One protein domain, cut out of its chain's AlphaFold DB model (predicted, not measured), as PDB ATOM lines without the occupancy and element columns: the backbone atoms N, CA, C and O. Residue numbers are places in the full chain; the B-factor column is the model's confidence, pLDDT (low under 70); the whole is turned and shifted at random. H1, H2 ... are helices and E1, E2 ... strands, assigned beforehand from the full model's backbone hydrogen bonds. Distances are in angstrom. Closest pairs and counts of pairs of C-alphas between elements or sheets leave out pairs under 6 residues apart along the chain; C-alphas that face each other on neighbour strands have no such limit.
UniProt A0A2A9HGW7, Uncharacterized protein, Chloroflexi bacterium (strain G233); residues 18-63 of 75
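This is residues 18 to 63 of the 75 residues of an uncharacterized protein of Chloroflexi bacterium (strain G233) (UniProt A0A2A9HGW7). A loop-rich body with H1 at its side runs out into H2, a short helix that makes one end of the longest axis like a tail. In the body the backbone first folds back on itself, residues 18 to 19 beside E1, and then winds through residues 29 to 42, which hold no named element, to H1. The printed part has 46 residues, with one named strand and two named helices in the order E1, H1, H2. The class is mostly helix, though under half of the residues are in named elements. The whole is compact, with a radius of gyration of the C-alphas of 10.7 A, and flat, spanning 35 by 20 by 11 A.

Residues 18 to 19 pair with residues 26 to 27 of E1, residues 26 to 28, and run antiparallel to them. E1 pairs with no named strand. A long link of 14 residues joins E1 to H1, residues 43 to 50, and the two are apart. A tight link of 3 residues joins H1 to H2, residues 54 to 62. H1 and H2 are near each other, with 5 pairs of C-alphas within 10 A and the closest at 8.4 A. E1 and H2 are apart. In H1 and H2 every O i to N i+4 pair is within hydrogen-bond range.

E1 begins at C-alpha 26, (-35.766, 41.641, 56.035). H1 begins at C-alpha 43, (-30.129, 32.366, 45.392), and is 10.3 A long from first to last C-alpha. H2, 12.6 A long, ends at C-alpha 62, (-19.960, 32.371, 28.607).

The two C-alphas farthest apart, those of Arg 26 and Glu 63, are 35.1 A apart. The C-alphas of residues 29 to 42 lie 3 to 12 A from the mean of all C-alphas. The printed part has no cut. Its mean pLDDT is 94.9, and no printed residue is under 70.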
ATOM      1  N   ARG A  18     -33.409  45.392  52.872       94.75
ATOM      2  CA  ARG A  18     -34.488  45.179  51.897       94.75
ATOM      3  C   ARG A  18     -35.434  44.090  52.396       94.75
ATOM      4  O   ARG A  18     -35.124  43.386  53.354       94.75
ATOM      5  N   VAL A  19     -36.591  43.964  51.754       96.94
ATOM      6  CA  VAL A  19     -37.563  42.891  52.000       96.94
ATOM      7  C   VAL A  19     -37.524  41.937  50.815       96.94
ATOM      8  O   VAL A  19     -37.604  42.380  49.672       96.94
ATOM      9  N   CYS A  20     -37.361  40.643  51.080       97.75
ATOM     10  CA  CYS A  20     -37.309  39.632  50.028       97.75
ATOM     11  C   CYS A  20     -38.678  39.503  49.354       97.75
ATOM     12  O   CYS A  20     -39.665  39.243  50.041       97.75
ATOM     13  N   ALA A  21     -38.722  39.608  48.023       97.62
ATOM     14  CA  ALA A  21     -39.964  39.529  47.248       97.62
ATOM     15  C   ALA A  21     -40.710  38.195  47.423       97.62
ATOM     16  O   ALA A  21     -41.930  38.153  47.308       97.62
ATOM     17  N   ARG A  22     -39.988  37.116  47.756       97.38
ATOM     18  CA  ARG A  22     -40.571  35.778  47.895       97.38
ATOM     19  C   ARG A  22     -40.970  35.400  49.318       97.38
ATOM     20  O   ARG A  22     -42.064  34.896  49.529       97.38
ATOM     21  N   CYS A  23     -40.071  35.563  50.291       97.56
ATOM     22  CA  CYS A  23     -40.309  35.105  51.670       97.56
ATOM     23  C   CYS A  23     -40.650  36.230  52.655       97.56
ATOM     24  O   CYS A  23     -40.913  35.951  53.820       97.56
ATOM     25  N   GLY A  24     -40.599  37.499  52.233       96.56
ATOM     26  CA  GLY A  24     -40.928  38.648  53.081       96.56
ATOM     27  C   GLY A  24     -39.914  38.963  54.190       96.56
ATOM     28  O   GLY A  24     -40.118  39.900  54.959       96.56
ATOM     29  N   LEU A  25     -38.805  38.222  54.290       95.81
ATOM     30  CA  LEU A  25     -37.776  38.478  55.298       95.81
ATOM     31  C   LEU A  25     -37.027  39.783  55.017       95.81
ATOM     32  O   LEU A  25     -36.697  40.091  53.869       95.81
ATOM     33  N   ARG A  26     -36.705  40.516  56.089       95.06
ATOM     34  CA  ARG A  26     -35.766  41.641  56.035       95.06
ATOM     35  C   ARG A  26     -34.338  41.114  55.960       95.06
ATOM     36  O   ARG A  26     -33.962  40.261  56.758       95.06
ATOM     37  N   TYR A  27     -33.545  41.627  55.030       94.44
ATOM     38  CA  TYR A  27     -32.175  41.168  54.811       94.44
ATOM     39  C   TYR A  27     -31.269  42.308  54.336       94.44
ATOM     40  O   TYR A  27     -31.736  43.264  53.723       94.44
ATOM     41  N   ASP A  28     -29.969  42.203  54.613       94.81
ATOM     42  CA  ASP A  28     -28.960  43.130  54.092       94.81
ATOM     43  C   ASP A  28     -28.614  42.761  52.642       94.81
ATOM     44  O   ASP A  28     -28.039  41.697  52.386       94.81
ATOM     45  N   TRP A  29     -28.947  43.634  51.686       94.88
ATOM     46  CA  TRP A  29     -28.724  43.364  50.262       94.88
ATOM     47  C   TRP A  29     -27.243  43.189  49.919       94.88
ATOM     48  O   TRP A  29     -26.915  42.502  48.953       94.88
ATOM     49  N   ARG A  30     -26.325  43.754  50.714       93.75
ATOM     50  CA  ARG A  30     -24.877  43.624  50.488       93.75
ATOM     51  C   ARG A  30     -24.360  42.222  50.798       93.75
ATOM     52  O   ARG A  30     -23.290  41.865  50.315       93.75
ATOM     53  N   LYS A  31     -25.104  41.454  51.600       94.12
ATOM     54  CA  LYS A  31     -24.765  40.087  52.020       94.12
ATOM     55  C   LYS A  31     -25.569  39.017  51.286       94.12
ATOM     56  O   LYS A  31     -25.328  37.834  51.506       94.12
ATOM     57  N   SER A  32     -26.532  39.406  50.451       95.50
ATOM     58  CA  SER A  32     -27.348  38.437  49.724       95.50
ATOM     59  C   SER A  32     -26.520  37.735  48.637       95.50
ATOM     60  O   SER A  32     -25.908  38.421  47.816       95.50
ATOM     61  N   PRO A  33     -26.520  36.387  48.589       94.94
ATOM     62  CA  PRO A  33     -25.865  35.606  47.537       94.94
ATOM     63  C   PRO A  33     -26.706  35.500  46.246       94.94
ATOM     64  O   PRO A  33     -26.376  34.733  45.346       94.94
ATOM     65  N   SER A  34     -27.838  36.205  46.163       96.25
ATOM     66  CA  SER A  34     -28.671  36.285  44.958       96.25
ATOM     67  C   SER A  34     -27.998  37.154  43.887       96.25
ATOM     68  O   SER A  34     -27.430  38.201  44.200       96.25
ATOM     69  N   GLY A  35     -28.117  36.766  42.614       95.94
ATOM     70  CA  GLY A  35     -27.738  37.627  41.491       95.94
ATOM     71  C   GLY A  35     -28.598  38.896  41.444       95.94
ATOM     72  O   GLY A  35     -28.101  39.983  41.157       95.94
ATOM     73  N   MET A  36     -29.866  38.789  41.855       96.31
ATOM     74  CA  MET A  36     -30.773  39.912  42.122       96.31
ATOM     75  C   MET A  36     -30.817  40.275  43.615       96.31
ATOM     76  O   MET A  36     -31.875  40.316  44.248       96.31
ATOM     77  N   LYS A  37     -29.653  40.592  44.193       96.38
ATOM     78  CA  LYS A  37     -29.489  40.883  45.630       96.38
ATOM     79  C   LYS A  37     -30.381  41.992  46.202       96.38
ATOM     80  O   LYS A  37     -30.593  42.031  47.406       96.38
ATOM     81  N   MET A  38     -30.926  42.886  45.379       96.62
ATOM     82  CA  MET A  38     -31.869  43.931  45.818       96.62
ATOM     83  C   MET A  38     -33.333  43.459  45.875       96.62
ATOM     84  O   MET A  38     -34.177  44.195  46.383       96.62
ATOM     85  N   THR A  39     -33.609  42.246  45.384       97.38
ATOM     86  CA  THR A  39     -34.945  41.641  45.266       97.38
ATOM     87  C   THR A  39     -35.091  40.396  46.143       97.38
ATOM     88  O   THR A  39     -36.123  40.218  46.796       97.38
ATOM     89  N   TYR A  40     -34.062  39.539  46.200       98.25
ATOM     90  CA  TYR A  40     -34.092  38.292  46.968       98.25
ATOM     91  C   TYR A  40     -32.998  38.224  48.031       98.25
ATOM     92  O   TYR A  40     -31.867  38.675  47.835       98.25
ATOM     93  N   CYS A  41     -33.321  37.584  49.157       97.69
ATOM     94  CA  CYS A  41     -32.375  37.367  50.253       97.69
ATOM     95  C   CYS A  41     -31.362  36.241  49.999       97.69
ATOM     96  O   CYS A  41     -30.368  36.152  50.713       97.69
ATOM     97  N   SER A  42     -31.618  35.360  49.027       97.44
ATOM     98  CA  SER A  42     -30.748  34.232  48.685       97.44
ATOM     99  C   SER A  42     -30.989  33.739  47.259       97.44
ATOM    100  O   SER A  42     -32.068  33.943  46.698       97.44
ATOM    101  N   SER A  43     -30.015  33.019  46.701       97.38
ATOM    102  CA  SER A  43     -30.129  32.366  45.392       97.38
ATOM    103  C   SER A  43     -31.225  31.287  45.372       97.38
ATOM    104  O   SER A  43     -31.785  31.007  44.320       97.38
ATOM    105  N   LEU A  44     -31.586  30.710  46.529       97.69
ATOM    106  CA  LEU A  44     -32.723  29.785  46.656       97.69
ATOM    107  C   LEU A  44     -34.061  30.498  46.450       97.69
ATOM    108  O   LEU A  44     -34.943  29.976  45.760       97.69
ATOM    109  N   CYS A  45     -34.210  31.684  47.050       98.00
ATOM    110  CA  CYS A  45     -35.398  32.511  46.868       98.00
ATOM    111  C   CYS A  45     -35.535  32.949  45.411       98.00
ATOM    112  O   CYS A  45     -36.610  32.755  44.854       98.00
ATOM    113  N   GLU A  46     -34.445  33.422  44.804       98.19
ATOM    114  CA  GLU A  46     -34.372  33.765  43.378       98.19
ATOM    115  C   GLU A  46     -34.760  32.575  42.491       98.19
ATOM    116  O   GLU A  46     -35.712  32.664  41.717       98.19
ATOM    117  N   LYS A  47     -34.095  31.425  42.670       97.69
ATOM    118  CA  LYS A  47     -34.294  30.248  41.819       97.69
ATOM    119  C   LYS A  47     -35.726  29.755  41.804       97.69
ATOM    120  O   LYS A  47     -36.188  29.337  40.758       97.69
ATOM    121  N   ALA A  48     -36.417  29.737  42.934       97.81
ATOM    122  CA  ALA A  48     -37.794  29.247  42.936       97.81
ATOM    123  C   ALA A  48     -38.861  30.346  42.852       97.81
ATOM    124  O   ALA A  48     -40.034  30.024  42.980       97.81
ATOM    125  N   ASP A  49     -38.470  31.599  42.594       96.81
ATOM    126  CA  ASP A  49     -39.376  32.611  42.032       96.81
ATOM    127  C   ASP A  49     -39.261  32.658  40.495       96.81
ATOM    128  O   ASP A  49     -40.259  32.605  39.789       96.81
ATOM    129  N   LEU A  50     -38.031  32.666  39.964       95.31
ATOM    130  CA  LEU A  50     -37.756  32.796  38.524       95.31
ATOM    131  C   LEU A  50     -37.613  31.456  37.779       95.31
ATOM    132  O   LEU A  50     -37.633  31.418  36.553       95.31
ATOM    133  N   GLY A  51     -37.394  30.356  38.497       96.88
ATOM    134  CA  GLY A  51     -37.020  29.044  37.943       96.88
ATOM    135  C   GLY A  51     -35.507  28.841  37.751       96.88
ATOM    136  O   GLY A  51     -35.040  27.704  37.667       96.88
ATOM    137  N   PHE A  52     -34.715  29.915  37.739       95.25
ATOM    138  CA  PHE A  52     -33.264  29.899  37.528       95.25
ATOM    139  C   PHE A  52     -32.565  30.980  38.359       95.25
ATOM    140  O   PHE A  52     -33.223  31.820  38.971       95.25
ATOM    141  N   THR A  53     -31.229  30.960  38.389       96.81
ATOM    142  CA  THR A  53     -30.443  32.077  38.928       96.81
ATOM    143  C   THR A  53     -29.772  32.865  37.811       96.81
ATOM    144  O   THR A  53     -29.321  32.288  36.819       96.81
ATOM    145  N   VAL A  54     -29.659  34.184  37.968       95.38
ATOM    146  CA  VAL A  54     -29.001  35.065  36.990       95.38
ATOM    147  C   VAL A  54     -27.548  34.644  36.774       95.38
ATOM    148  O   VAL A  54     -27.065  34.632  35.647       95.38
ATOM    149  N   GLU A  55     -26.858  34.222  37.837       93.69
ATOM    150  CA  GLU A  55     -25.483  33.734  37.726       93.69
ATOM    151  C   GLU A  55     -25.377  32.477  36.846       93.69
ATOM    152  O   GLU A  55     -24.421  32.348  36.081       93.69
ATOM    153  N   ALA A  56     -26.362  31.574  36.898       92.94
ATOM    154  CA  ALA A  56     -26.391  30.404  36.023       92.94
ATOM    155  C   ALA A  56     -26.579  30.804  34.550       92.94
ATOM    156  O   ALA A  56     -25.920  30.233  33.684       92.94
ATOM    157  N   LEU A  57     -27.411  31.814  34.275       91.31
ATOM    158  CA  LEU A  57     -27.639  32.312  32.917       91.31
ATOM    159  C   LEU A  57     -26.374  32.957  32.324       91.31
ATOM    160  O   LEU A  57     -26.000  32.658  31.195       91.31
ATOM    161  N   ILE A  58     -25.664  33.766  33.119       91.69
ATOM    162  CA  ILE A  58     -24.391  34.386  32.710       91.69
ATOM    163  C   ILE A  58     -23.319  33.322  32.441       91.69
ATOM    164  O   ILE A  58     -22.522  33.460  31.516       91.69
ATOM    165  N   ARG A  59     -23.259  32.261  33.257       90.75
ATOM    166  CA  ARG A  59     -22.322  31.148  33.028       90.75
ATOM    167  C   ARG A  59     -22.647  30.400  31.739       90.75
ATOM    168  O   ARG A  59     -21.722  30.089  31.001       90.75
ATOM    169  N   TRP A  60     -23.930  30.165  31.466       90.31
ATOM    170  CA  TRP A  60     -24.379  29.508  30.239       90.31
ATOM    171  C   TRP A  60     -24.012  30.304  28.982       90.31
ATOM    172  O   TRP A  60     -23.534  29.723  28.020       90.31
ATOM    173  N   GLU A  61     -24.147  31.633  29.010       86.75
ATOM    174  CA  GLU A  61     -23.758  32.497  27.884       86.75
ATOM    175  C   GLU A  61     -22.236  32.519  27.636       86.75
ATOM    176  O   GLU A  61     -21.784  32.693  26.507       86.75
ATOM    177  N   ARG A  62     -21.431  32.348  28.691       84.62
ATOM    178  CA  ARG A  62     -19.960  32.371  28.607       84.62
ATOM    179  C   ARG A  62     -19.345  31.062  28.134       84.62
ATOM    180  O   ARG A  62     -18.190  31.081  27.713       84.62
ATOM    181  N   GLU A  63     -20.056  29.948  28.247       75.50
ATOM    182  CA  GLU A  63     -19.600  28.682  27.687       75.50
ATOM    183  C   GLU A  63     -19.871  28.736  26.175       75.50
ATOM    184  O   GLU A  63     -21.038  28.782  25.772       75.50
TER     185      GLU A  63